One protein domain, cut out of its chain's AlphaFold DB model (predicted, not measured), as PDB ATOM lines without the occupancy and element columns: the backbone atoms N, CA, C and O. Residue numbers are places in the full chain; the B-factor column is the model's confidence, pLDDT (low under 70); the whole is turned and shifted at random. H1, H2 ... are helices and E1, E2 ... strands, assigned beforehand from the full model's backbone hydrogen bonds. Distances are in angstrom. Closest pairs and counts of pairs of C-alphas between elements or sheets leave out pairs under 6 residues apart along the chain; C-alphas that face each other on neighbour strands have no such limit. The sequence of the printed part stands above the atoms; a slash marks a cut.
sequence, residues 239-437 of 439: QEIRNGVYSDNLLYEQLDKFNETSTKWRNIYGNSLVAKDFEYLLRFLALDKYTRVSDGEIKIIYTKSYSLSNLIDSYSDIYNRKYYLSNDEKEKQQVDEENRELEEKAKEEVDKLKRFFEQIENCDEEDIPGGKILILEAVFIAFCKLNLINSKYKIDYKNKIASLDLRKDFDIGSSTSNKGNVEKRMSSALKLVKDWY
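Overview. This is residues 239 to 437 of the 439 residues of the protein "DUF262 domain-containing protein" of Hungatella sp (UniProt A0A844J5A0). Look for a body of crossed helices with an arm at one end. In its middle H4 and H7 run side by side; H2 and H5 pack on H4, H9 crosses H7 and packs on the small hairpin of E1 and E2, and the long H6 packs on H2 with its later residues, while its first part and the link before it make the arm, whose tip, residues 325 to 330, sticks out. The printed part has 199 residues with nine named helices and two named strands, in the order H1 H2 H3 H4 E1 E2 H5 H6 H7 H8 H9; the one sheet, E1 - E2, is antiparallel, and the class is mostly helix. The whole is compact, with a radius of gyration of the C-alphas of 17.7 A, yet elongated in outline, spanning 60 by 35 by 33 A.

Arrangement. Start at H1, residues 239 to 245; it only just touches H4, residues 276 to 289, with 3 pairs of C-alphas within 8 A, the closest being Gln 239 and Glu 279, 6.0 A apart. Next comes H2, residues 250 to 261, which touches H4 with its residues 255 to 259 alone, opposite ways at a steep tilt of 52 degrees; their closest C-alphas are those of Asn 259 and Phe 278, 6.6 A. H2 also touches H6, residues 329 to 358, the same way at a shallow tilt of 33 degrees, only just short of steep; the closest C-alphas are those of Leu 251 and Ala 346, 4.7 A, and H6 does this with residues 342 to 354 alone. H3, residues 263 to 269, only just touches H2, with 3 pairs, only at the corner by their link, where the closest C-alphas are those of Asn 259 and Trp 265, 7.2 A. Follow H4 on to the hairpin of E1, residues 291 to 294, and E2, residues 297 to 300: N 292 and O 299 are 3.0 A apart and N 294 and O 297 2.8 A, within hydrogen-bond range. H5, residues 308 to 319, touches H4 about perpendicular, at 76 degrees, with the C-alphas of Ala 286 and Tyr 315 closest, 5.6 A. H7, residues 372 to 385, touches H4 the same way at a shallow tilt of 27 degrees; the closest C-alphas are those of Phe 284 and Glu 377, 5.6 A. H8, residues 397 to 402, touches H7 at residues 372 to 376 alone, closest at the C-alphas of Lys 372 and Ala 402, 6.6 A. H9, residues 419 to 437, touches H7 at a steep tilt of 69 degrees, only just short of about perpendicular, with the C-alphas of Ala 378 and Met 426 closest, 4.5 A. The closest C-alphas of E2 and H9 are those of Glu 297 and Ser 427, 4.9 A. Every O i to N i+4 pair is within hydrogen-bond range in H1, H3, H4 and H7, against 7 of 8 in H2, 6 of 8 in H5, 25 of 26 in H6, 1 of 2 in H8 and 14 of 15 in H9.

Along the chain. Find C-alpha 239 at (30.030, -50.115, 19.251), where H1 begins. H2 is 17.3 A long, H4 19.8 A and H5 17.6 A from first to last C-alpha. H6 runs 42.8 A from C-alpha 329 at (38.688, -14.931, 14.291). H7 measures 20.0 A, and H9 27.7 A, ending at C-alpha 437, (19.450, -56.862, -13.565).

Size, cuts and confidence. The two C-alphas farthest apart are those of Asp 328 and Lys 408, 60.6 A. The printed part has no cut. The links H6 to H7, H7 to H8 and H8 to H9 are long. Mean pLDDT of the printed part is 86.4; 25 residues are under 70: 239 to 245, 247, 271 to 275, 325 to 327, 365 to 371 and 413 to 414.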
ATOM      1  N   GLN A 239      30.823 -51.258  19.673       65.44
ATOM      2  CA  GLN A 239      30.030 -50.115  19.251       65.44
ATOM      3  C   GLN A 239      29.751 -49.144  20.391       65.44
ATOM      4  O   GLN A 239      29.924 -47.960  20.150       65.44
ATOM      5  N   GLU A 240      29.387 -49.590  21.601       64.19
ATOM      6  CA  GLU A 240      29.189 -48.707  22.773       64.19
ATOM      7  C   GLU A 240      30.448 -47.902  23.112       64.19
ATOM      8  O   GLU A 240      30.368 -46.739  23.511       64.19
ATOM      9  N   ILE A 241      31.613 -48.503  22.891       65.06
ATOM     10  CA  ILE A 241      32.901 -47.829  22.986       65.06
ATOM     11  C   ILE A 241      33.044 -46.750  21.907       65.06
ATOM     12  O   ILE A 241      33.298 -45.599  22.239       65.06
ATOM     13  N   ARG A 242      32.890 -47.087  20.619       69.94
ATOM     14  CA  ARG A 242      33.045 -46.119  19.508       69.94
ATOM     15  C   ARG A 242      32.118 -44.933  19.656       69.94
ATOM     16  O   ARG A 242      32.504 -43.789  19.485       69.94
ATOM     17  N   ASN A 243      30.897 -45.247  20.021       66.19
ATOM     18  CA  ASN A 243      29.865 -44.329  20.417       66.19
ATOM     19  C   ASN A 243      30.387 -43.276  21.421       66.19
ATOM     20  O   ASN A 243      30.218 -42.084  21.177       66.19
ATOM     21  N   GLY A 244      31.126 -43.705  22.452       60.88
ATOM     22  CA  GLY A 244      31.938 -42.846  23.324       60.88
ATOM     23  C   GLY A 244      32.890 -41.921  22.580       60.88
ATOM     24  O   GLY A 244      32.835 -40.701  22.748       60.88
ATOM     25  N   VAL A 245      33.762 -42.516  21.757       64.25
ATOM     26  CA  VAL A 245      34.876 -41.812  21.092       64.25
ATOM     27  C   VAL A 245      34.340 -40.725  20.169       64.25
ATOM     28  O   VAL A 245      34.885 -39.623  20.095       64.25
ATOM     29  N   TYR A 246      33.253 -41.047  19.479       70.88
ATOM     30  CA  TYR A 246      32.678 -40.288  18.381       70.88
ATOM     31  C   TYR A 246      31.414 -39.532  18.813       70.88
ATOM     32  O   TYR A 246      30.509 -39.308  18.014       70.88
ATOM     33  N   SER A 247      31.364 -39.106  20.080       65.94
ATOM     34  CA  SER A 247      30.228 -38.386  20.667       65.94
ATOM     35  C   SER A 247      29.878 -37.074  19.958       65.94
ATOM     36  O   SER A 247      28.719 -36.673  19.948       65.94
ATOM     37  N   ASP A 248      30.882 -36.398  19.396       71.38
ATOM     38  CA  ASP A 248      30.716 -35.218  18.543       71.38
ATOM     39  C   ASP A 248      31.319 -35.493  17.168       71.38
ATOM     40  O   ASP A 248      32.412 -35.043  16.815       71.38
ATOM     41  N   ASN A 249      30.604 -36.323  16.423       85.00
ATOM     42  CA  ASN A 249      30.985 -36.748  15.095       85.00
ATOM     43  C   ASN A 249      29.845 -36.456  14.120       85.00
ATOM     44  O   ASN A 249      28.706 -36.885  14.317       85.00
ATOM     45  N   LEU A 250      30.174 -35.738  13.047       87.81
ATOM     46  CA  LEU A 250      29.203 -35.224  12.082       87.81
ATOM     47  C   LEU A 250      28.476 -36.351  11.341       87.81
ATOM     48  O   LEU A 250      27.284 -36.235  11.059       87.81
ATOM     49  N   LEU A 251      29.161 -37.467  11.067       92.69
ATOM     50  CA  LEU A 251      28.541 -38.646  10.466       92.69
ATOM     51  C   LEU A 251      27.572 -39.313  11.437       92.69
ATOM     52  O   LEU A 251      26.471 -39.680  11.035       92.69
ATOM     53  N   TYR A 252      27.954 -39.443  12.708       89.06
ATOM     54  CA  TYR A 252      27.125 -40.117  13.704       89.06
ATOM     55  C   TYR A 252      25.823 -39.346  13.944       89.06
ATOM     56  O   TYR A 252      24.769 -39.967  14.050       89.06
ATOM     57  N   GLU A 253      25.862 -38.010  13.944       86.88
ATOM     58  CA  GLU A 253      24.660 -37.171  14.041       86.88
ATOM     59  C   GLU A 253      23.656 -37.434  12.903       86.88
ATOM     60  O   GLU A 253      22.448 -37.503  13.144       86.88
ATOM     61  N   GLN A 254      24.134 -37.570  11.661       91.56
ATOM     62  CA  GLN A 254      23.273 -37.857  10.506       91.56
ATOM     63  C   GLN A 254      22.797 -39.314  10.508       91.56
ATOM     64  O   GLN A 254      21.638 -39.597  10.192       91.56
ATOM     65  N   LEU A 255      23.681 -40.237  10.887       91.31
ATOM     66  CA  LEU A 255      23.397 -41.663  10.890       91.31
ATOM     67  C   LEU A 255      22.405 -42.051  11.988       91.31
ATOM     68  O   LEU A 255      21.552 -42.894  11.742       91.31
ATOM     69  N   ASP A 256      22.466 -41.415  13.160       85.81
ATOM     70  CA  ASP A 256      21.533 -41.638  14.276       85.81
ATOM     71  C   ASP A 256      20.110 -41.255  13.861       85.81
ATOM     72  O   ASP A 256      19.190 -42.060  13.995       85.81
ATOM     73  N   LYS A 257      19.953 -40.093  13.209       87.19
ATOM     74  CA  LYS A 257      18.669 -39.669  12.630       87.19
ATOM     75  C   LYS A 257      18.140 -40.699  11.637       87.19
ATOM     76  O   LYS A 257      16.973 -41.070  11.711       87.19
ATOM     77  N   PHE A 258      18.973 -41.180  10.714       91.75
ATOM     78  CA  PHE A 258      18.559 -42.210   9.757       91.75
ATOM     79  C   PHE A 258      18.194 -43.531  10.450       91.75
ATOM     80  O   PHE A 258      17.172 -44.134  10.125       91.75
ATOM     81  N   ASN A 259      18.999 -43.963  11.420       88.62
ATOM     82  CA  ASN A 259      18.801 -45.201  12.165       88.62
ATOM     83  C   ASN A 259      17.460 -45.206  12.915       88.62
ATOM     84  O   ASN A 259      16.802 -46.242  12.961       88.62
ATOM     85  N   GLU A 260      17.053 -44.058  13.463       82.81
ATOM     86  CA  GLU A 260      15.789 -43.896  14.190       82.81
ATOM     87  C   GLU A 260      14.577 -43.691  13.267       82.81
ATOM     88  O   GLU A 260      13.496 -44.190  13.569       82.81
ATOM     89  N   THR A 261      14.737 -42.996  12.134       84.38
ATOM     90  CA  THR A 261      13.600 -42.579  11.283       84.38
ATOM     91  C   THR A 261      13.325 -43.492  10.087       84.38
ATOM     92  O   THR A 261      12.229 -43.459   9.526       84.38
ATOM     93  N   SER A 262      14.289 -44.316   9.668       89.12
ATOM     94  CA  SER A 262      14.137 -45.176   8.491       89.12
ATOM     95  C   SER A 262      13.242 -46.381   8.775       89.12
ATOM     96  O   SER A 262      13.680 -47.382   9.346       89.12
ATOM     97  N   THR A 263      11.994 -46.325   8.308       87.06
ATOM     98  CA  THR A 263      11.019 -47.421   8.450       87.06
ATOM     99  C   THR A 263      11.510 -48.714   7.803       87.06
ATOM    100  O   THR A 263      11.445 -49.768   8.418       87.06
ATOM    101  N   LYS A 264      12.099 -48.647   6.603       89.56
ATOM    102  CA  LYS A 264      12.650 -49.817   5.895       89.56
ATOM    103  C   LYS A 264      13.769 -50.493   6.679       89.56
ATOM    104  O   LYS A 264      13.776 -51.712   6.825       89.56
ATOM    105  N   TRP A 265      14.700 -49.705   7.212       89.56
ATOM    106  CA  TRP A 265      15.785 -50.234   8.032       89.56
ATOM    107  C   TRP A 265      15.268 -50.842   9.337       89.56
ATOM    108  O   TRP A 265      15.696 -51.932   9.712       89.56
ATOM    109  N   ARG A 266      14.319 -50.176  10.006       86.00
ATOM    110  CA  ARG A 266      13.680 -50.688  11.226       86.00
ATOM    111  C   ARG A 266      12.857 -51.950  10.976       86.00
ATOM    112  O   ARG A 266      12.914 -52.846  11.808       86.00
ATOM    113  N   ASN A 267      12.181 -52.071   9.837       83.38
ATOM    114  CA  ASN A 267      11.445 -53.286   9.475       83.38
ATOM    115  C   ASN A 267      12.392 -54.470   9.229       83.38
ATOM    116  O   ASN A 267      12.081 -55.591   9.613       83.38
ATOM    117  N   ILE A 268      13.564 -54.222   8.629       84.12
ATOM    118  CA  ILE A 268      14.557 -55.268   8.339       84.12
ATOM    119  C   ILE A 268      15.349 -55.679   9.585       84.12
ATOM    120  O   ILE A 268      15.602 -56.864   9.789       84.12
ATOM    121  N   TYR A 269      15.818 -54.712  10.377       81.88
ATOM    122  CA  TYR A 269      16.706 -54.987  11.509       81.88
ATOM    123  C   TYR A 269      15.952 -55.195  12.829       81.88
ATOM    124  O   TYR A 269      16.398 -55.942  13.698       81.88
ATOM    125  N   GLY A 270      14.828 -54.505  13.011       77.38
ATOM    126  CA  GLY A 270      14.158 -54.369  14.298       77.38
ATOM    127  C   GLY A 270      14.853 -53.360  15.216       77.38
ATOM    128  O   GLY A 270      15.528 -52.425  14.777       77.38
ATOM    129  N   ASN A 271      14.676 -53.545  16.524       66.62
ATOM    130  CA  ASN A 271      15.274 -52.690  17.545       66.62
ATOM    131  C   ASN A 271      16.509 -53.330  18.176       66.62
ATOM    132  O   ASN A 271      16.589 -54.536  18.389       66.62
ATOM    133  N   SER A 272      17.477 -52.486  18.516       66.44
ATOM    134  CA  SER A 272      18.761 -52.898  19.068       66.44
ATOM    135  C   SER A 272      18.936 -52.319  20.465       66.44
ATOM    136  O   SER A 272      18.886 -51.101  20.649       66.44
ATOM    137  N   LEU A 273      19.147 -53.186  21.459       56.16
ATOM    138  CA  LEU A 273      19.419 -52.753  22.833       56.16
ATOM    139  C   LEU A 273      20.859 -52.243  23.001       56.16
ATOM    140  O   LEU A 273      21.083 -51.338  23.793       56.16
ATOM    141  N   VAL A 274      21.813 -52.774  22.227       60.41
ATOM    142  CA  VAL A 274      23.267 -52.517  22.336       60.41
ATOM    143  C   VAL A 274      23.851 -51.792  21.114       60.41
ATOM    144  O   VAL A 274      25.024 -51.938  20.802       60.41
ATOM    145  N   ALA A 275      23.029 -51.044  20.372       69.94
ATOM    146  CA  ALA A 275      23.446 -50.254  19.203       69.94
ATOM    147  C   ALA A 275      24.135 -51.033  18.047       69.94
ATOM    148  O   ALA A 275      24.772 -50.429  17.188       69.94
ATOM    149  N   LYS A 276      23.981 -52.366  17.966       76.62
ATOM    150  CA  LYS A 276      24.510 -53.188  16.852       76.62
ATOM    151  C   LYS A 276      23.956 -52.795  15.478       76.62
ATOM    152  O   LYS A 276      24.669 -52.870  14.486       76.62
ATOM    153  N   ASP A 277      22.706 -52.350  15.418       81.69
ATOM    154  CA  ASP A 277      22.106 -51.744  14.227       81.69
ATOM    155  C   ASP A 277      22.955 -50.595  13.679       81.69
ATOM    156  O   ASP A 277      23.311 -50.569  12.501       81.69
ATOM    157  N   PHE A 278      23.332 -49.673  14.558       85.94
ATOM    158  CA  PHE A 278      24.154 -48.530  14.204       85.94
ATOM    159  C   PHE A 278      25.538 -48.968  13.701       85.94
ATOM    160  O   PHE A 278      26.029 -48.440  12.703       85.94
ATOM    161  N   GLU A 279      26.135 -49.984  14.335       86.50
ATOM    162  CA  GLU A 279      27.403 -50.573  13.889       86.50
ATOM    163  C   GLU A 279      27.318 -51.121  12.463       86.50
ATOM    164  O   GLU A 279      28.218 -50.871  11.664       86.50
ATOM    165  N   TYR A 280      26.242 -51.830  12.107       90.31
ATOM    166  CA  TYR A 280      26.078 -52.333  10.741       90.31
ATOM    167  C   TYR A 280      25.984 -51.198   9.727       90.31
ATOM    168  O   TYR A 280      26.674 -51.251   8.714       90.31
ATOM    169  N   LEU A 281      25.206 -50.150  10.002       93.62
ATOM    170  CA  LEU A 281      25.125 -49.005   9.093       93.62
ATOM    171  C   LEU A 281      26.482 -48.304   8.913       93.62
ATOM    172  O   LEU A 281      26.864 -47.980   7.788       93.62
ATOM    173  N   LEU A 282      27.245 -48.123   9.996       93.19
ATOM    174  CA  LEU A 282      28.619 -47.619   9.912       93.19
ATOM    175  C   LEU A 282      29.500 -48.539   9.071       93.19
ATOM    176  O   LEU A 282      30.304 -48.071   8.268       93.19
ATOM    177  N   ARG A 283      29.355 -49.852   9.247       93.75
ATOM    178  CA  ARG A 283      30.143 -50.855   8.538       93.75
ATOM    179  C   ARG A 283      29.835 -50.872   7.044       93.75
ATOM    180  O   ARG A 283      30.772 -50.997   6.260       93.75
ATOM    181  N   PHE A 284      28.576 -50.673   6.651       96.56
ATOM    182  CA  PHE A 284      28.166 -50.517   5.251       96.56
ATOM    183  C   PHE A 284      28.936 -49.355   4.610       96.56
ATOM    184  O   PHE A 284      29.617 -49.535   3.602       96.56
ATOM    185  N   LEU A 285      28.894 -48.178   5.236       97.75
ATOM    186  CA  LEU A 285      29.561 -46.977   4.731       97.75
ATOM    187  C   LEU A 285      31.090 -47.096   4.734       97.75
ATOM    188  O   LEU A 285      31.758 -46.757   3.755       97.75
ATOM    189  N   ALA A 286      31.657 -47.636   5.810       96.62
ATOM    190  CA  ALA A 286      33.095 -47.800   5.927       96.62
ATOM    191  C   ALA A 286      33.631 -48.806   4.891       96.62
ATOM    192  O   ALA A 286      34.669 -48.568   4.270       96.62
ATOM    193  N   LEU A 287      32.920 -49.913   4.648       97.38
ATOM    194  CA  LEU A 287      33.280 -50.854   3.588       97.38
ATOM    195  C   LEU A 287      33.116 -50.231   2.201       97.38
ATOM    196  O   LEU A 287      33.970 -50.475   1.352       97.38
ATOM    197  N   ASP A 288      32.106 -49.387   1.957       97.25
ATOM    198  CA  ASP A 288      32.011 -48.663   0.682       97.25
ATOM    199  C   ASP A 288      33.253 -47.782   0.487       97.25
ATOM    200  O   ASP A 288      33.921 -47.858  -0.546       97.25
ATOM    201  N   LYS A 289      33.659 -47.031   1.516       96.56
ATOM    202  CA  LYS A 289      34.853 -46.179   1.457       96.56
ATOM    203  C   LYS A 289      36.140 -46.954   1.170       96.56
ATOM    204  O   LYS A 289      36.961 -46.504   0.367       96.56
ATOM    205  N   TYR A 290      36.331 -48.090   1.838       96.88
ATOM    206  CA  TYR A 290      37.591 -48.840   1.838       96.88
ATOM    207  C   TYR A 290      37.595 -50.052   0.901       96.88
ATOM    208  O   TYR A 290      38.437 -50.938   1.050       96.88
ATOM    209  N   THR A 291      36.705 -50.102  -0.091       96.94
ATOM    210  CA  THR A 291      36.704 -51.158  -1.114       96.94
ATOM    211  C   THR A 291      36.733 -50.607  -2.531       96.94
ATOM    212  O   THR A 291      36.225 -49.521  -2.821       96.94
ATOM    213  N   ARG A 292      37.323 -51.381  -3.447       96.31
ATOM    214  CA  ARG A 292      37.322 -51.109  -4.891       96.31
ATOM    215  C   ARG A 292      37.086 -52.388  -5.679       96.31
ATOM    216  O   ARG A 292      37.403 -53.475  -5.204       96.31
ATOM    217  N   VAL A 293      36.551 -52.235  -6.889       96.44
ATOM    218  CA  VAL A 293      36.459 -53.331  -7.854       96.44
ATOM    219  C   VAL A 293      37.800 -53.452  -8.576       96.44
ATOM    220  O   VAL A 293      38.278 -52.470  -9.139       96.44
ATOM    221  N   SER A 294      38.395 -54.642  -8.553       93.38
ATOM    222  CA  SER A 294      39.577 -55.024  -9.331       93.38
ATOM    223  C   SER A 294      39.314 -56.394  -9.933       93.38
ATOM    224  O   SER A 294      38.898 -57.299  -9.215       93.38
ATOM    225  N   ASP A 295      39.510 -56.537 -11.242       89.62
ATOM    226  CA  ASP A 295      39.372 -57.820 -11.951       89.62
ATOM    227  C   ASP A 295      38.014 -58.516 -11.733       89.62
ATOM    228  O   ASP A 295      37.911 -59.735 -11.633       89.62
ATOM    229  N   GLY A 296      36.940 -57.722 -11.636       89.69
ATOM    230  CA  GLY A 296      35.581 -58.226 -11.409       89.69
ATOM    231  C   GLY A 296      35.290 -58.672  -9.971       89.69
ATOM    232  O   GLY A 296      34.195 -59.165  -9.705       89.69
ATOM    233  N   GLU A 297      36.224 -58.465  -9.044       94.56
ATOM    234  CA  GLU A 297      36.087 -58.766  -7.620       94.56
ATOM    235  C   GLU A 297      36.168 -57.497  -6.770       94.56
ATOM    236  O   GLU A 297      36.779 -56.502  -7.155       94.56
ATOM    237  N   ILE A 298      35.566 -57.525  -5.583       96.31
ATOM    238  CA  ILE A 298      35.654 -56.436  -4.609       96.31
ATOM    239  C   ILE A 298      36.797 -56.729  -3.640       96.31
ATOM    240  O   ILE A 298      36.777 -57.731  -2.926       96.31
ATOM    241  N   LYS A 299      37.780 -55.825  -3.588       96.75
ATOM    242  CA  LYS A 299      38.951 -55.909  -2.704       96.75
ATOM    243  C   LYS A 299      38.964 -54.775  -1.687       96.75
ATOM    244  O   LYS A 299      38.593 -53.642  -2.001       96.75
ATOM    245  N   ILE A 300      39.422 -55.078  -0.473       95.81
ATOM    246  CA  ILE A 300      39.566 -54.117   0.621       95.81
ATOM    247  C   ILE A 300      40.922 -53.419   0.499       95.81
ATOM    248  O   ILE A 300      41.984 -54.028   0.658       95.81
ATOM    249  N   ILE A 301      40.867 -52.109   0.272       93.75
ATOM    250  CA  ILE A 301      42.008 -51.196   0.147       93.75
ATOM    251  C   ILE A 301      42.240 -50.438   1.461       93.75
ATOM    252  O   ILE A 301      42.193 -49.210   1.524       93.75
ATOM    253  N   TYR A 302      42.464 -51.190   2.536       90.44
ATOM    254  CA  TYR A 302      42.764 -50.649   3.858       90.44
ATOM    255  C   TYR A 302      44.243 -50.859   4.190       90.44
ATOM    256  O   TYR A 302      44.741 -51.981   4.112       90.44
ATOM    257  N   THR A 303      44.948 -49.774   4.511       83.19
ATOM    258  CA  THR A 303      46.418 -49.756   4.632       83.19
ATOM    259  C   THR A 303      46.936 -50.123   6.021       83.19
ATOM    260  O   THR A 303      48.105 -50.478   6.149       83.19
ATOM    261  N   LYS A 304      46.097 -50.046   7.063       83.38
ATOM    262  CA  LYS A 304      46.447 -50.474   8.427       83.38
ATOM    263  C   LYS A 304      46.113 -51.960   8.633       83.38
ATOM    264  O   LYS A 304      45.528 -52.604   7.762       83.38
ATOM    265  N   SER A 305      46.443 -52.496   9.811       81.62
ATOM    266  CA  SER A 305      46.072 -53.865  10.196       81.62
ATOM    267  C   SER A 305      44.553 -54.067  10.121       81.62
ATOM    268  O   SER A 305      43.786 -53.353  10.780       81.62
ATOM    269  N   TYR A 306      44.117 -55.012   9.284       85.69
ATOM    270  CA  TYR A 306      42.704 -55.229   9.004       85.69
ATOM    271  C   TYR A 306      41.987 -55.861  10.196       85.69
ATOM    272  O   TYR A 306      42.296 -56.965  10.626       85.69
ATOM    273  N   SER A 307      40.954 -55.168  10.648       84.81
ATOM    274  CA  SER A 307      39.820 -55.707  11.393       84.81
ATOM    275  C   SER A 307      38.640 -54.790  11.098       84.81
ATOM    276  O   SER A 307      38.835 -53.594  10.846       84.81
ATOM    277  N   LEU A 308      37.416 -55.317  11.136       84.94
ATOM    278  CA  LEU A 308      36.223 -54.502  10.888       84.94
ATOM    279  C   LEU A 308      36.155 -53.309  11.843       84.94
ATOM    280  O   LEU A 308      35.876 -52.199  11.401       84.94
ATOM    281  N   SER A 309      36.522 -53.499  13.112       79.69
ATOM    282  CA  SER A 309      36.573 -52.386  14.057       79.69
ATOM    283  C   SER A 309      37.597 -51.323  13.652       79.69
ATOM    284  O   SER A 309      37.227 -50.164  13.615       79.69
ATOM    285  N   ASN A 310      38.834 -51.677  13.262       79.31
ATOM    286  CA  ASN A 310      39.847 -50.665  12.885       79.31
ATOM    287  C   ASN A 310      39.387 -49.848  11.675       79.31
ATOM    288  O   ASN A 310      39.644 -48.646  11.577       79.31
ATOM    289  N   LEU A 311      38.729 -50.533  10.742       88.44
ATOM    290  CA  LEU A 311      38.178 -49.943   9.538       88.44
ATOM    291  C   LEU A 311      37.045 -48.960   9.880       88.44
ATOM    292  O   LEU A 311      37.060 -47.842   9.366       88.44
ATOM    293  N   ILE A 312      36.127 -49.331  10.782       89.12
ATOM    294  CA  ILE A 312      35.057 -48.445  11.276       89.12
ATOM    295  C   ILE A 312      35.644 -47.259  12.051       89.12
ATOM    296  O   ILE A 312      35.232 -46.127  11.812       89.12
ATOM    297  N   ASP A 313      36.626 -47.487  12.921       80.62
ATOM    298  CA  ASP A 313      37.275 -46.437  13.715       80.62
ATOM    299  C   ASP A 313      37.962 -45.422  12.784       80.62
ATOM    300  O   ASP A 313      37.693 -44.225  12.824       80.62
ATOM    301  N   SER A 314      38.749 -45.911  11.817       83.75
ATOM    302  CA  SER A 314      39.418 -45.048  10.831       83.75
ATOM    303  C   SER A 314      38.447 -44.338   9.887       83.75
ATOM    304  O   SER A 314      38.795 -43.297   9.339       83.75
ATOM    305  N   TYR A 315      37.265 -44.903   9.629       92.75
ATOM    306  CA  TYR A 315      36.215 -44.208   8.884       92.75
ATOM    307  C   TYR A 315      35.575 -43.107   9.731       92.75
ATOM    308  O   TYR A 315      35.409 -41.987   9.260       92.75
ATOM    309  N   SER A 316      35.278 -43.414  10.993       86.69
ATOM    310  CA  SER A 316      34.665 -42.492  11.951       86.69
ATOM    311  C   SER A 316      35.563 -41.279  12.200       86.69
ATOM    312  O   SER A 316      35.078 -40.150  12.161       86.69
ATOM    313  N   ASP A 317      36.879 -41.483  12.334       81.75
ATOM    314  CA  ASP A 317      37.871 -40.417  12.537       81.75
ATOM    315  C   ASP A 317      37.816 -39.304  11.473       81.75
ATOM    316  O   ASP A 317      38.103 -38.148  11.787       81.75
ATOM    317  N   ILE A 318      37.423 -39.625  10.232       90.06
ATOM    318  CA  ILE A 318      37.327 -38.663   9.116       90.06
ATOM    319  C   ILE A 318      36.302 -37.561   9.414       90.06
ATOM    320  O   ILE A 318      36.488 -36.424   8.983       90.06
ATOM    321  N   TYR A 319      35.237 -37.892  10.145       91.00
ATOM    322  CA  TYR A 319      34.075 -37.026  10.370       91.00
ATOM    323  C   TYR A 319      34.041 -36.413  11.773       91.00
ATOM    324  O   TYR A 319      33.016 -35.867  12.192       91.00
ATOM    325  N   ASN A 320      35.150 -36.494  12.513       81.81
ATOM    326  CA  ASN A 320      35.282 -35.757  13.761       81.81
ATOM    327  C   ASN A 320      35.221 -34.260  13.476       81.81
ATOM    328  O   ASN A 320      35.936 -33.749  12.611       81.81
ATOM    329  N   ARG A 321      34.378 -33.558  14.235       81.38
ATOM    330  CA  ARG A 321      34.321 -32.102  14.169       81.38
ATOM    331  C   ARG A 321      35.686 -31.541  14.572       81.38
ATOM    332  O   ARG A 321      36.337 -32.028  15.497       81.38
ATOM    333  N   LYS A 322      36.125 -30.514  13.861       81.06
ATOM    334  CA  LYS A 322      37.367 -29.796  14.129       81.06
ATOM    335  C   LYS A 322      37.120 -28.665  15.120       81.06
ATOM    336  O   LYS A 322      36.029 -28.095  15.163       81.06
ATOM    337  N   TYR A 323      38.152 -28.326  15.888       72.88
ATOM    338  CA  TYR A 323      38.107 -27.257  16.884       72.88
ATOM    339  C   TYR A 323      39.275 -26.301  16.679       72.88
ATOM    340  O   TYR A 323      40.382 -26.738  16.368       72.88
ATOM    341  N   TYR A 324      39.009 -25.013  16.885       73.50
ATOM    342  CA  TYR A 324      40.025 -23.971  16.976       73.50
ATOM    343  C   TYR A 324      40.644 -23.979  18.379       73.50
ATOM    344  O   TYR A 324      39.964 -24.260  19.370       73.50
ATOM    345  N   LEU A 325      41.944 -23.703  18.468       63.69
ATOM    346  CA  LEU A 325      42.687 -23.698  19.735       63.69
ATOM    347  C   LEU A 325      42.975 -22.281  20.244       63.69
ATOM    348  O   LEU A 325      43.336 -22.118  21.411       63.69
ATOM    349  N   SER A 326      42.814 -21.264  19.394       65.62
ATOM    350  CA  SER A 326      43.021 -19.858  19.740       65.62
ATOM    351  C   SER A 326      41.747 -19.021  19.573       65.62
ATOM    352  O   SER A 326      40.772 -19.450  18.959       65.62
ATOM    353  N   ASN A 327      41.757 -17.804  20.124       69.12
ATOM    354  CA  ASN A 327      40.683 -16.820  19.938       69.12
ATOM    355  C   ASN A 327      40.837 -16.009  18.632       69.12
ATOM    356  O   ASN A 327      40.244 -14.937  18.515       69.12
ATOM    357  N   ASP A 328      41.651 -16.465  17.673       79.56
ATOM    358  CA  ASP A 328      41.801 -15.810  16.370       79.56
ATOM    359  C   ASP A 328      40.536 -16.010  15.516       79.56
ATOM    360  O   ASP A 328      40.137 -17.134  15.200       79.56
ATOM    361  N   GLU A 329      39.899 -14.905  15.117       80.00
ATOM    362  CA  GLU A 329      38.688 -14.931  14.291       80.00
ATOM    363  C   GLU A 329      38.907 -15.597  12.927       80.00
ATOM    364  O   GLU A 329      37.978 -16.215  12.402       80.00
ATOM    365  N   LYS A 330      40.116 -15.521  12.356       82.44
ATOM    366  CA  LYS A 330      40.423 -16.166  11.071       82.44
ATOM    367  C   LYS A 330      40.506 -17.682  11.206       82.44
ATOM    368  O   LYS A 330      39.958 -18.391  10.364       82.44
ATOM    369  N   GLU A 331      41.144 -18.177  12.271       78.25
ATOM    370  CA  GLU A 331      41.192 -19.615  12.581       78.25
ATOM    371  C   GLU A 331      39.777 -20.149  12.810       78.25
ATOM    372  O   GLU A 331      39.400 -21.181  12.254       78.25
ATOM    373  N   LYS A 332      38.958 -19.402  13.560       80.88
ATOM    374  CA  LYS A 332      37.562 -19.761  13.810       80.88
ATOM    375  C   LYS A 332      36.752 -19.875  12.515       80.88
ATOM    376  O   LYS A 332      36.108 -20.897  12.301       80.88
ATOM    377  N   GLN A 333      36.816 -18.872  11.636       84.94
ATOM    378  CA  GLN A 333      36.106 -18.897  10.350       84.94
ATOM    379  C   GLN A 333      36.534 -20.074   9.469       84.94
ATOM    380  O   GLN A 333      35.682 -20.712   8.850       84.94
ATOM    381  N   GLN A 334      37.833 -20.381   9.432       87.69
ATOM    382  CA  GLN A 334      38.353 -21.520   8.682       87.69
ATOM    383  C   GLN A 334      37.834 -22.850   9.244       87.69
ATOM    384  O   GLN A 334      37.337 -23.681   8.489       87.69
ATOM    385  N   VAL A 335      37.917 -23.056  10.562       83.38
ATOM    386  CA  VAL A 335      37.433 -24.283  11.213       83.38
ATOM    387  C   VAL A 335      35.924 -24.458  11.023       83.38
ATOM    388  O   VAL A 335      35.462 -25.577  10.791       83.38
ATOM    389  N   ASP A 336      35.154 -23.371  11.085       86.00
ATOM    390  CA  ASP A 336      33.711 -23.399  10.843       86.00
ATOM    391  C   ASP A 336      33.388 -23.819   9.401       86.00
ATOM    392  O   ASP A 336      32.482 -24.627   9.193       86.00
ATOM    393  N   GLU A 337      34.138 -23.326   8.411       91.44
ATOM    394  CA  GLU A 337      33.983 -23.740   7.010       91.44
ATOM    395  C   GLU A 337      34.356 -25.212   6.802       91.44
ATOM    396  O   GLU A 337      33.582 -25.974   6.226       91.44
ATOM    397  N   GLU A 338      35.485 -25.658   7.359       90.31
ATOM    398  CA  GLU A 338      35.907 -27.060   7.276       90.31
ATOM    399  C   GLU A 338      34.877 -28.012   7.911       90.31
ATOM    400  O   GLU A 338      34.637 -29.110   7.404       90.31
ATOM    401  N   ASN A 339      34.245 -27.597   9.012       89.75
ATOM    402  CA  ASN A 339      33.168 -28.350   9.647       89.75
ATOM    403  C   ASN A 339      31.893 -28.381   8.794       89.75
ATOM    404  O   ASN A 339      31.248 -29.429   8.742       89.75
ATOM    405  N   ARG A 340      31.541 -27.282   8.110       93.31
ATOM    406  CA  ARG A 340      30.409 -27.253   7.165       93.31
ATOM    407  C   ARG A 340      30.623 -28.236   6.016       93.31
ATOM    408  O   ARG A 340      29.750 -29.062   5.762       93.31
ATOM    409  N   GLU A 341      31.802 -28.225   5.392       95.44
ATOM    410  CA  GLU A 341      32.133 -29.173   4.319       95.44
ATOM    411  C   GLU A 341      32.102 -30.636   4.789       95.44
ATOM    412  O   GLU A 341      31.665 -31.531   4.061       95.44
ATOM    413  N   LEU A 342      32.599 -30.915   6.001       94.31
ATOM    414  CA  LEU A 342      32.543 -32.259   6.581       94.31
ATOM    415  C   LEU A 342      31.105 -32.701   6.860       94.31
ATOM    416  O   LEU A 342      30.786 -33.875   6.662       94.31
ATOM    417  N   GLU A 343      30.238 -31.787   7.298       94.62
ATOM    418  CA  GLU A 343      28.824 -32.074   7.531       94.62
ATOM    419  C   GLU A 343      28.094 -32.398   6.221       94.62
ATOM    420  O   GLU A 343      27.292 -33.332   6.179       94.62
ATOM    421  N   GLU A 344      28.387 -31.678   5.136       96.81
ATOM    422  CA  GLU A 344      27.848 -31.988   3.806       96.81
ATOM    423  C   GLU A 344      28.296 -33.371   3.329       96.81
ATOM    424  O   GLU A 344      27.457 -34.199   2.974       96.81
ATOM    425  N   LYS A 345      29.592 -33.690   3.443       96.69
ATOM    426  CA  LYS A 345      30.116 -35.030   3.121       96.69
ATOM    427  C   LYS A 345      29.467 -36.121   3.976       96.69
ATOM    428  O   LYS A 345      29.176 -37.203   3.478       96.69
ATOM    429  N   ALA A 346      29.227 -35.863   5.263       95.88
ATOM    430  CA  ALA A 346      28.521 -36.795   6.142       95.88
ATOM    431  C   ALA A 346      27.074 -37.040   5.678       95.88
ATOM    432  O   ALA A 346      26.618 -38.185   5.667       95.88
ATOM    433  N   LYS A 347      26.360 -35.985   5.260       97.12
ATOM    434  CA  LYS A 347      25.005 -36.096   4.695       97.12
ATOM    435  C   LYS A 347      25.001 -36.921   3.412       97.12
ATOM    436  O   LYS A 347      24.160 -37.804   3.282       97.12
ATOM    437  N   GLU A 348      25.956 -36.689   2.513       96.69
ATOM    438  CA  GLU A 348      26.086 -37.447   1.263       96.69
ATOM    439  C   GLU A 348      26.280 -38.949   1.505       96.69
ATOM    440  O   GLU A 348      25.668 -39.771   0.822       96.69
ATOM    441  N   GLU A 349      27.092 -39.332   2.495       97.25
ATOM    442  CA  GLU A 349      27.282 -40.741   2.851       97.25
ATOM    443  C   GLU A 349      25.985 -41.372   3.371       97.25
ATOM    444  O   GLU A 349      25.584 -42.436   2.897       97.25
ATOM    445  N   VAL A 350      25.270 -40.703   4.282       96.94
ATOM    446  CA  VAL A 350      23.981 -41.204   4.794       96.94
ATOM    447  C   VAL A 350      22.907 -41.231   3.701       96.94
ATOM    448  O   VAL A 350      22.063 -42.128   3.687       96.94
ATOM    449  N   ASP A 351      22.950 -40.317   2.734       97.06
ATOM    450  CA  ASP A 351      22.043 -40.325   1.586       97.06
ATOM    451  C   ASP A 351      22.227 -41.563   0.695       97.06
ATOM    452  O   ASP A 351      21.244 -42.034   0.115       97.06
ATOM    453  N   LYS A 352      23.426 -42.165   0.633       97.81
ATOM    454  CA  LYS A 352      23.612 -43.471  -0.032       97.81
ATOM    455  C   LYS A 352      22.769 -44.555   0.637       97.81
ATOM    456  O   LYS A 352      22.129 -45.342  -0.060       97.81
ATOM    457  N   LEU A 353      22.746 -44.588   1.974       97.69
ATOM    458  CA  LEU A 353      21.911 -45.527   2.729       97.69
ATOM    459  C   LEU A 353      20.431 -45.254   2.465       97.69
ATOM    460  O   LEU A 353      19.703 -46.191   2.151       97.69
ATOM    461  N   LYS A 354      19.990 -43.990   2.526       96.62
ATOM    462  CA  LYS A 354      18.590 -43.627   2.244       96.62
ATOM    463  C   LYS A 354      18.140 -44.145   0.883       96.62
ATOM    464  O   LYS A 354      17.188 -44.918   0.821       96.62
ATOM    465  N   ARG A 355      18.879 -43.809  -0.180       97.12
ATOM    466  CA  ARG A 355      18.562 -44.245  -1.550       97.12
ATOM    467  C   ARG A 355      18.531 -45.767  -1.664       97.12
ATOM    468  O   ARG A 355      17.607 -46.313  -2.258       97.12
ATOM    469  N   PHE A 356      19.498 -46.455  -1.057       97.50
ATOM    470  CA  PHE A 356      19.536 -47.915  -1.061       97.50
ATOM    471  C   PHE A 356      18.316 -48.535  -0.366       97.50
ATOM    472  O   PHE A 356      17.655 -49.395  -0.940       97.50
ATOM    473  N   PHE A 357      17.973 -48.094   0.845       95.38
ATOM    474  CA  PHE A 357      16.836 -48.650   1.584       95.38
ATOM    475  C   PHE A 357      15.480 -48.283   0.953       95.38
ATOM    476  O   PHE A 357      14.550 -49.085   1.016       95.38
ATOM    477  N   GLU A 358      15.361 -47.138   0.276       95.00
ATOM    478  CA  GLU A 358      14.184 -46.765  -0.531       95.00
ATOM    479  C   GLU A 358      14.004 -47.633  -1.791       95.00
ATOM    480  O   GLU A 358      12.903 -47.732  -2.350       95.00
ATOM    481  N   GLN A 359      15.071 -48.289  -2.258       96.12
ATOM    482  CA  GLN A 359      15.002 -49.278  -3.333       96.12
ATOM    483  C   GLN A 359      14.510 -50.652  -2.844       96.12
ATOM    484  O   GLN A 359      14.240 -51.508  -3.685       96.12
ATOM    485  N   ILE A 360      14.350 -50.868  -1.530       94.25
ATOM    486  CA  ILE A 360      13.926 -52.153  -0.958       94.25
ATOM    487  C   ILE A 360      12.401 -52.232  -0.774       94.25
ATOM    488  O   ILE A 360      11.760 -51.412  -0.106       94.25
ATOM    489  N   GLU A 361      11.819 -53.294  -1.321       93.25
ATOM    490  CA  GLU A 361      10.391 -53.616  -1.283       93.25
ATOM    491  C   GLU A 361      10.156 -54.977  -0.604       93.25
ATOM    492  O   GLU A 361      11.089 -55.766  -0.447       93.25
ATOM    493  N   ASN A 362       8.914 -55.252  -0.184       88.38
ATOM    494  CA  ASN A 362       8.505 -56.515   0.456       88.38
ATOM    495  C   ASN A 362       9.335 -56.889   1.702       88.38
ATOM    496  O   ASN A 362       9.793 -58.023   1.840       88.38
ATOM    497  N   CYS A 363       9.548 -55.922   2.600       82.25
ATOM    498  CA  CYS A 363      10.363 -56.067   3.811       82.25
ATOM    499  C   CYS A 363       9.537 -56.043   5.111       82.25
ATOM    500  O   CYS A 363      10.075 -55.686   6.156       82.25
ATOM    501  N   ASP A 364       8.237 -56.336   5.045       71.12
ATOM    502  CA  ASP A 364       7.337 -56.234   6.196       71.12
ATOM    503  C   ASP A 364       7.431 -57.492   7.077       71.12
ATOM    504  O   ASP A 364       7.198 -58.604   6.607       71.12
ATOM    505  N   GLU A 365       7.818 -57.266   8.339       55.81
ATOM    506  CA  GLU A 365       7.861 -58.186   9.488       55.81
ATOM    507  C   GLU A 365       8.315 -59.626   9.200       55.81
ATOM    508  O   GLU A 365       7.523 -60.568   9.174       55.81
ATOM    509  N   GLU A 366       9.633 -59.826   9.113       51.16
ATOM    510  CA  GLU A 366      10.217 -61.149   9.333       51.16
ATOM    511  C   GLU A 366      11.248 -61.107  10.472       51.16
ATOM    512  O   GLU A 366      12.131 -60.254  10.541       51.16
ATOM    513  N   ASP A 367      11.109 -62.071  11.382       47.03
ATOM    514  CA  ASP A 367      12.011 -62.371  12.492       47.03
ATOM    515  C   ASP A 367      13.319 -62.914  11.891       47.03
ATOM    516  O   ASP A 367      13.362 -64.090  11.517       47.03
ATOM    517  N   ILE A 368      14.353 -62.079  11.685       55.53
ATOM    518  CA  ILE A 368      15.522 -62.525  10.907       55.53
ATOM    519  C   ILE A 368      16.896 -62.350  11.580       55.53
ATOM    520  O   ILE A 368      17.222 -61.285  12.099       55.53
ATOM    521  N   PRO A 369      17.760 -63.397  11.521       58.88
ATOM    522  CA  PRO A 369      18.980 -63.550  12.310       58.88
ATOM    523  C   PRO A 369      20.229 -62.991  11.600       58.88
ATOM    524  O   PRO A 369      20.240 -62.754  10.389       58.88
ATOM    525  N   GLY A 370      21.333 -62.887  12.352       58.25
ATOM    526  CA  GLY A 370      22.596 -62.209  12.002       58.25
ATOM    527  C   GLY A 370      23.336 -62.609  10.710       58.25
ATOM    528  O   GLY A 370      24.351 -61.993  10.399       58.25
ATOM    529  N   GLY A 371      22.848 -63.572   9.918       68.94
ATOM    530  CA  GLY A 371      23.394 -63.903   8.595       68.94
ATOM    531  C   GLY A 371      22.871 -63.016   7.457       68.94
ATOM    532  O   GLY A 371      23.645 -62.629   6.581       68.94
ATOM    533  N   LYS A 372      21.582 -62.641   7.466       83.75
ATOM    534  CA  LYS A 372      20.978 -61.876   6.353       83.75
ATOM    535  C   LYS A 372      21.472 -60.435   6.299       83.75
ATOM    536  O   LYS A 372      21.605 -59.875   5.215       83.75
ATOM    537  N   ILE A 373      21.831 -59.858   7.445       87.94
ATOM    538  CA  ILE A 373      22.417 -58.515   7.488       87.94
ATOM    539  C   ILE A 373      23.783 -58.453   6.788       87.94
ATOM    540  O   ILE A 373      24.114 -57.448   6.167       87.94
ATOM    541  N   LEU A 374      24.557 -59.547   6.815       90.38
ATOM    542  CA  LEU A 374      25.838 -59.640   6.105       90.38
ATOM    543  C   LEU A 374      25.651 -59.715   4.586       90.38
ATOM    544  O   LEU A 374      26.486 -59.212   3.835       90.38
ATOM    545  N   ILE A 375      24.563 -60.346   4.141       92.00
ATOM    546  CA  ILE A 375      24.168 -60.385   2.730       92.00
ATOM    547  C   ILE A 375      23.719 -58.991   2.294       92.00
ATOM    548  O   ILE A 375      24.192 -58.490   1.277       92.00
ATOM    549  N   LEU A 376      22.874 -58.336   3.095       93.38
ATOM    550  CA  LEU A 376      22.399 -56.983   2.823       93.38
ATOM    551  C   LEU A 376      23.551 -55.976   2.727       93.38
ATOM    552  O   LEU A 376      23.570 -55.169   1.804       93.38
ATOM    553  N   GLU A 377      24.538 -56.072   3.622       94.94
ATOM    554  CA  GLU A 377      25.780 -55.298   3.543       94.94
ATOM    555  C   GLU A 377      26.472 -55.486   2.196       94.94
ATOM    556  O   GLU A 377      26.797 -54.523   1.514       94.94
ATOM    557  N   ALA A 378      26.699 -56.735   1.795       96.19
ATOM    558  CA  ALA A 378      27.417 -57.033   0.567       96.19
ATOM    559  C   ALA A 378      26.660 -56.542  -0.677       96.19
ATOM    560  O   ALA A 378      27.280 -56.037  -1.615       96.19
ATOM    561  N   VAL A 379      25.327 -56.628  -0.662       96.94
ATOM    562  CA  VAL A 379      24.459 -56.087  -1.715       96.94
ATOM    563  C   VAL A 379      24.502 -54.559  -1.741       96.94
ATOM    564  O   VAL A 379      24.607 -53.994  -2.826       96.94
ATOM    565  N   PHE A 380      24.507 -53.884  -0.585       97.88
ATOM    566  CA  PHE A 380      24.717 -52.435  -0.510       97.88
ATOM    567  C   PHE A 380      26.034 -52.029  -1.184       97.88
ATOM    568  O   PHE A 380      26.038 -51.167  -2.063       97.88
ATOM    569  N   ILE A 381      27.138 -52.714  -0.859       98.12
ATOM    570  CA  ILE A 381      28.440 -52.444  -1.485       98.12
ATOM    571  C   ILE A 381      28.380 -52.661  -3.000       98.12
ATOM    572  O   ILE A 381      28.851 -51.812  -3.757       98.12
ATOM    573  N   ALA A 382      27.772 -53.756  -3.465       97.56
ATOM    574  CA  ALA A 382      27.599 -54.016  -4.892       97.56
ATOM    575  C   ALA A 382      26.798 -52.902  -5.591       97.56
ATOM    576  O   ALA A 382      27.214 -52.424  -6.647       97.56
ATOM    577  N   PHE A 383      25.707 -52.431  -4.981       97.94
ATOM    578  CA  PHE A 383      24.912 -51.309  -5.488       97.94
ATOM    579  C   PHE A 383      25.734 -50.022  -5.593       97.94
ATOM    580  O   PHE A 383      25.661 -49.338  -6.615       97.94
ATOM    581  N   CYS A 384      26.552 -49.705  -4.586       97.56
ATOM    582  CA  CYS A 384      27.464 -48.564  -4.636       97.56
ATOM    583  C   CYS A 384      28.495 -48.712  -5.763       97.56
ATOM    584  O   CYS A 384      28.674 -47.790  -6.558       97.56
ATOM    585  N   LYS A 385      29.144 -49.879  -5.889       96.94
ATOM    586  CA  LYS A 385      30.204 -50.103  -6.891       96.94
ATOM    587  C   LYS A 385      29.694 -50.164  -8.328       96.94
ATOM    588  O   LYS A 385      30.431 -49.800  -9.239       96.94
ATOM    589  N   LEU A 386      28.449 -50.584  -8.528       95.88
ATOM    590  CA  LEU A 386      27.770 -50.577  -9.824       95.88
ATOM    591  C   LEU A 386      27.017 -49.262 -10.100       95.88
ATOM    592  O   LEU A 386      26.353 -49.146 -11.126       95.88
ATOM    593  N   ASN A 387      27.100 -48.277  -9.196       95.25
ATOM    594  CA  ASN A 387      26.361 -47.012  -9.258       95.25
ATOM    595  C   ASN A 387      24.827 -47.187  -9.383       95.25
ATOM    596  O   ASN A 387      24.123 -46.338  -9.931       95.25
ATOM    597  N   LEU A 388      24.285 -48.285  -8.849       96.12
ATOM    598  CA  LEU A 388      22.848 -48.578  -8.874       96.12
ATOM    599  C   LEU A 388      22.076 -47.803  -7.806       96.12
ATOM    600  O   LEU A 388      20.861 -47.660  -7.933       96.12
ATOM    601  N   ILE A 389      22.754 -47.230  -6.805       93.94
ATOM    602  CA  ILE A 389      22.119 -46.381  -5.778       93.94
ATOM    603  C   ILE A 389      21.418 -45.150  -6.377       93.94
ATOM    604  O   ILE A 389      20.524 -44.583  -5.764       93.94
ATOM    605  N   ASN A 390      21.830 -44.731  -7.577       92.31
ATOM    606  CA  ASN A 390      21.273 -43.587  -8.305       92.31
ATOM    607  C   ASN A 390      20.298 -44.018  -9.416       92.31
ATOM    608  O   ASN A 390      19.926 -43.216 -10.271       92.31
ATOM    609  N   SER A 391      19.915 -45.295  -9.440       92.75
ATOM    610  CA  SER A 391      19.068 -45.892 -10.473       92.75
ATOM    611  C   SER A 391      17.630 -46.125  -9.990       92.75
ATOM    612  O   SER A 391      17.298 -45.937  -8.820       92.75
ATOM    613  N   LYS A 392      16.769 -46.594 -10.901       91.25
ATOM    614  CA  LYS A 392      15.381 -46.980 -10.596       91.25
ATOM    615  C   LYS A 392      15.221 -48.456 -10.209       91.25
ATOM    616  O   LYS A 392      14.089 -48.901 -10.035       91.25
ATOM    617  N   TYR A 393      16.310 -49.223 -10.115       94.31
ATOM    618  CA  TYR A 393      16.222 -50.647  -9.793       94.31
ATOM    619  C   TYR A 393      15.669 -50.865  -8.382       94.31
ATOM    620  O   TYR A 393      16.030 -50.159  -7.443       94.31
ATOM    621  N   LYS A 394      14.782 -51.857  -8.251       94.88
ATOM    622  CA  LYS A 394      14.142 -52.251  -6.991       94.88
ATOM    623  C   LYS A 394      14.619 -53.623  -6.536       94.88
ATOM    624  O   LYS A 394      14.851 -54.511  -7.367       94.88
ATOM    625  N   ILE A 395      14.773 -53.790  -5.228       94.50
ATOM    626  CA  ILE A 395      15.190 -55.025  -4.564       94.50
ATOM    627  C   ILE A 395      13.974 -55.593  -3.832       94.50
ATOM    628  O   ILE A 395      13.536 -55.040  -2.827       94.50
ATOM    629  N   ASP A 396      13.456 -56.721  -4.308       92.25
ATOM    630  CA  ASP A 396      12.497 -57.516  -3.543       92.25
ATOM    631  C   ASP A 396      13.245 -58.218  -2.405       92.25
ATOM    632  O   ASP A 396      13.990 -59.172  -2.644       92.25
ATOM    633  N   TYR A 397      13.085 -57.730  -1.175       90.06
ATOM    634  CA  TYR A 397      13.821 -58.239  -0.023       90.06
ATOM    635  C   TYR A 397      13.586 -59.735   0.185       90.06
ATOM    636  O   TYR A 397      14.545 -60.495   0.330       90.06
ATOM    637  N   LYS A 398      12.327 -60.179   0.153       87.00
ATOM    638  CA  LYS A 398      11.959 -61.567   0.431       87.00
ATOM    639  C   LYS A 398      12.593 -62.529  -0.572       87.00
ATOM    640  O   LYS A 398      13.181 -63.541  -0.190       87.00
ATOM    641  N   ASN A 399      12.527 -62.179  -1.854       87.75
ATOM    642  CA  ASN A 399      12.974 -63.058  -2.930       87.75
ATOM    643  C   ASN A 399      14.474 -62.955  -3.233       87.75
ATOM    644  O   ASN A 399      15.063 -63.946  -3.662       87.75
ATOM    645  N   LYS A 400      15.097 -61.788  -3.023       90.00
ATOM    646  CA  LYS A 400      16.502 -61.535  -3.388       90.00
ATOM    647  C   LYS A 400      17.465 -61.487  -2.200       90.00
ATOM    648  O   LYS A 400      18.664 -61.606  -2.412       90.00
ATOM    649  N   ILE A 401      16.980 -61.319  -0.970       89.38
ATOM    650  CA  ILE A 401      17.826 -61.243   0.233       89.38
ATOM    651  C   ILE A 401      17.445 -62.331   1.238       89.38
ATOM    652  O   ILE A 401      18.290 -63.143   1.616       89.38
ATOM    653  N   ALA A 402      16.182 -62.382   1.664       85.25
ATOM    654  CA  ALA A 402      15.724 -63.311   2.699       85.25
ATOM    655  C   ALA A 402      15.788 -64.778   2.247       85.25
ATOM    656  O   ALA A 402      15.981 -65.664   3.077       85.25
ATOM    657  N   SER A 403      15.718 -65.046   0.944       86.25
ATOM    658  CA  SER A 403      15.892 -66.382   0.364       86.25
ATOM    659  C   SER A 403      17.338 -66.904   0.418       86.25
ATOM    660  O   SER A 403      17.531 -68.117   0.430       86.25
ATOM    661  N   LEU A 404      18.342 -66.021   0.508       88.25
ATOM    662  CA  LEU A 404      19.759 -66.374   0.355       88.25
ATOM    663  C   LEU A 404      20.420 -66.832   1.658       88.25
ATOM    664  O   LEU A 404      20.286 -66.195   2.702       88.25
ATOM    665  N   ASP A 405      21.202 -67.896   1.616       86.44
ATOM    666  CA  ASP A 405      21.988 -68.431   2.719       86.44
ATOM    667  C   ASP A 405      23.474 -68.072   2.581       86.44
ATOM    668  O   ASP A 405      24.119 -68.314   1.563       86.44
ATOM    669  N   LEU A 406      24.053 -67.523   3.649       83.00
ATOM    670  CA  LEU A 406      25.433 -67.044   3.632       83.00
ATOM    671  C   LEU A 406      26.462 -68.168   3.409       83.00
ATOM    672  O   LEU A 406      27.497 -67.942   2.786       83.00
ATOM    673  N   ARG A 407      26.215 -69.373   3.927       82.38
ATOM    674  CA  ARG A 407      27.159 -70.488   3.787       82.38
ATOM    675  C   ARG A 407      27.010 -71.156   2.428       82.38
ATOM    676  O   ARG A 407      28.015 -71.518   1.834       82.38
ATOM    677  N   LYS A 408      25.779 -71.309   1.936       83.38
ATOM    678  CA  LYS A 408      25.502 -71.997   0.667       83.38
ATOM    679  C   LYS A 408      25.715 -71.103  -0.551       83.38
ATOM    680  O   LYS A 408      26.407 -71.514  -1.473       83.38
ATOM    681  N   ASP A 409      25.166 -69.891  -0.537       83.31
ATOM    682  CA  ASP A 409      25.131 -69.032  -1.728       83.31
ATOM    683  C   ASP A 409      26.370 -68.136  -1.848       83.31
ATOM    684  O   ASP A 409      26.724 -67.699  -2.939       83.31
ATOM    685  N   PHE A 410      27.066 -67.879  -0.733       85.56
ATOM    686  CA  PHE A 410      28.291 -67.068  -0.710       85.56
ATOM    687  C   PHE A 410      29.555 -67.881  -0.391       85.56
ATOM    688  O   PHE A 410      30.654 -67.324  -0.431       85.56
ATOM    689  N   ASP A 411      29.412 -69.181  -0.096       79.81
ATOM    690  CA  ASP A 411      30.506 -70.096   0.265       79.81
ATOM    691  C   ASP A 411      31.399 -69.527   1.389       79.81
ATOM    692  O   ASP A 411      32.631 -69.475   1.307       79.81
ATOM    693  N   ILE A 412      30.753 -68.999   2.435       79.62
ATOM    694  CA  ILE A 412      31.421 -68.438   3.613       79.62
ATOM    695  C   ILE A 412      31.487 -69.497   4.717       79.62
ATOM    696  O   ILE A 412      30.469 -70.062   5.113       79.62
ATOM    697  N   GLY A 413      32.698 -69.743   5.227       68.94
ATOM    698  CA  GLY A 413      32.958 -70.670   6.334       68.94
ATOM    699  C   GLY A 413      32.471 -70.169   7.704       68.94
ATOM    700  O   GLY A 413      31.610 -69.300   7.809       68.94
ATOM    701  N   SER A 414      33.032 -70.719   8.787       68.75
ATOM    702  CA  SER A 414      32.636 -70.382  10.167       68.75
ATOM    703  C   SER A 414      32.962 -68.937  10.566       68.75
ATOM    704  O   SER A 414      32.148 -68.289  11.218       68.75
ATOM    705  N   SER A 415      34.118 -68.412  10.151       76.38
ATOM    706  CA  SER A 415      34.509 -67.018  10.396       76.38
ATOM    707  C   SER A 415      33.902 -66.092   9.339       76.38
ATOM    708  O   SER A 415      34.131 -66.274   8.147       76.38
ATOM    709  N   THR A 416      33.155 -65.066   9.746       80.31
ATOM    710  CA  THR A 416      32.465 -64.146   8.817       80.31
ATOM    711  C   THR A 416      33.063 -62.740   8.748       80.31
ATOM    712  O   THR A 416      32.594 -61.909   7.961       80.31
ATOM    713  N   SER A 417      34.073 -62.473   9.577       82.25
ATOM    714  CA  SER A 417      34.683 -61.157   9.808       82.25
ATOM    715  C   SER A 417      36.103 -61.023   9.254       82.25
ATOM    716  O   SER A 417      36.575 -59.899   9.095       82.25
ATOM    717  N   ASN A 418      36.790 -62.129   8.943       87.50
ATOM    718  CA  ASN A 418      38.137 -62.061   8.377       87.50
ATOM    719  C   ASN A 418      38.133 -61.457   6.961       87.50
ATOM    720  O   ASN A 418      37.156 -61.573   6.216       87.50
ATOM    721  N   LYS A 419      39.263 -60.848   6.578       90.44
ATOM    722  CA  LYS A 419      39.400 -60.079   5.332       90.44
ATOM    723  C   LYS A 419      38.946 -60.859   4.097       90.44
ATOM    724  O   LYS A 419      38.150 -60.349   3.314       90.44
ATOM    725  N   GLY A 420      39.432 -62.092   3.945       90.62
ATOM    726  CA  GLY A 420      39.155 -62.921   2.773       90.62
ATOM    727  C   GLY A 420      37.673 -63.260   2.636       90.62
ATOM    728  O   GLY A 420      37.109 -63.129   1.555       90.62
ATOM    729  N   ASN A 421      37.011 -63.611   3.739       90.50
ATOM    730  CA  ASN A 421      35.584 -63.927   3.725       90.50
ATOM    731  C   ASN A 421      34.715 -62.686   3.492       90.50
ATOM    732  O   ASN A 421      33.693 -62.780   2.813       90.50
ATOM    733  N   VAL A 422      35.123 -61.513   3.985       92.88
ATOM    734  CA  VAL A 422      34.420 -60.255   3.690       92.88
ATOM    735  C   VAL A 422      34.554 -59.887   2.205       92.88
ATOM    736  O   VAL A 422      33.543 -59.619   1.558       92.88
ATOM    737  N   GLU A 423      35.760 -59.953   1.629       95.25
ATOM    738  CA  GLU A 423      35.992 -59.724   0.190       95.25
ATOM    739  C   GLU A 423      35.229 -60.714  -0.695       95.25
ATOM    740  O   GLU A 423      34.574 -60.311  -1.661       95.25
ATOM    741  N   LYS A 424      35.262 -62.005  -0.342       94.12
ATOM    742  CA  LYS A 424      34.525 -63.057  -1.048       94.12
ATOM    743  C   LYS A 424      33.026 -62.780  -1.033       94.12
ATOM    744  O   LYS A 424      32.398 -62.790  -2.087       94.12
ATOM    745  N   ARG A 425      32.466 -62.442   0.134       94.69
ATOM    746  CA  ARG A 425      31.042 -62.119   0.283       94.69
ATOM    747  C   ARG A 425      30.625 -60.952  -0.618       94.69
ATOM    748  O   ARG A 425      29.644 -61.060  -1.348       94.69
ATOM    749  N   MET A 426      31.389 -59.858  -0.599       96.56
ATOM    750  CA  MET A 426      31.132 -58.681  -1.442       96.56
ATOM    751  C   MET A 426      31.276 -58.993  -2.936       96.56
ATOM    752  O   MET A 426      30.470 -58.536  -3.743       96.56
ATOM    753  N   SER A 427      32.259 -59.811  -3.314       96.62
ATOM    754  CA  SER A 427      32.472 -60.218  -4.708       96.62
ATOM    755  C   SER A 427      31.353 -61.124  -5.227       96.62
ATOM    756  O   SER A 427      30.914 -60.966  -6.365       96.62
ATOM    757  N   SER A 428      30.841 -62.036  -4.399       95.62
ATOM    758  CA  SER A 428      29.673 -62.854  -4.743       95.62
ATOM    759  C   SER A 428      28.408 -62.003  -4.869       95.62
ATOM    760  O   SER A 428      27.672 -62.163  -5.840       95.62
ATOM    761  N   ALA A 429      28.190 -61.035  -3.969       96.19
ATOM    762  CA  ALA A 429      27.082 -60.084  -4.100       96.19
ATOM    763  C   ALA A 429      27.179 -59.260  -5.391       96.19
ATOM    764  O   ALA A 429      26.167 -59.051  -6.054       96.19
ATOM    765  N   LEU A 430      28.384 -58.832  -5.784       96.94
ATOM    766  CA  LEU A 430      28.598 -58.097  -7.032       96.94
ATOM    767  C   LEU A 430      28.136 -58.900  -8.256       96.94
ATOM    768  O   LEU A 430      27.495 -58.335  -9.139       96.94
ATOM    769  N   LYS A 431      28.436 -60.204  -8.300       95.44
ATOM    770  CA  LYS A 431      27.989 -61.106  -9.375       95.44
ATOM    771  C   LYS A 431      26.469 -61.283  -9.350       95.44
ATOM    772  O   LYS A 431      25.817 -61.007 -10.348       95.44
ATOM    773  N   LEU A 432      25.905 -61.603  -8.183       95.12
ATOM    774  CA  LEU A 432      24.459 -61.775  -8.003       95.12
ATOM    775  C   LEU A 432      23.656 -60.542  -8.435       95.12
ATOM    776  O   LEU A 432      22.645 -60.668  -9.118       95.12
ATOM    777  N   VAL A 433      24.108 -59.342  -8.065       95.94
ATOM    778  CA  VAL A 433      23.421 -58.096  -8.428       95.94
ATOM    779  C   VAL A 433      23.486 -57.835  -9.934       95.94
ATOM    780  O   VAL A 433      22.504 -57.353 -10.495       95.94
ATOM    781  N   LYS A 434      24.594 -58.172 -10.608       95.19
ATOM    782  CA  LYS A 434      24.651 -58.101 -12.077       95.19
ATOM    783  C   LYS A 434      23.651 -59.058 -12.715       95.19
ATOM    784  O   LYS A 434      22.909 -58.636 -13.595       95.19
ATOM    785  N   ASP A 435      23.562 -60.286 -12.210       94.50
ATOM    786  CA  ASP A 435      22.628 -61.294 -12.720       94.50
ATOM    787  C   ASP A 435      21.163 -60.877 -12.510       94.50
ATOM    788  O   ASP A 435      20.324 -61.061 -13.388       94.50
ATOM    789  N   TRP A 436      20.840 -60.248 -11.374       94.69
ATOM    790  CA  TRP A 436      19.487 -59.766 -11.069       94.69
ATOM    791  C   TRP A 436      18.935 -58.742 -12.053       94.69
ATOM    792  O   TRP A 436      17.710 -58.599 -12.135       94.69
ATOM    793  N   TYR A 437      19.814 -57.987 -12.708       93.00
ATOM    794  CA  TYR A 437      19.450 -56.862 -13.565       93.00
ATOM    795  C   TYR A 437      20.083 -56.946 -14.959       93.00
ATOM    796  O   TYR A 437      19.987 -55.986 -15.720       93.00
TER     797      TYR A 437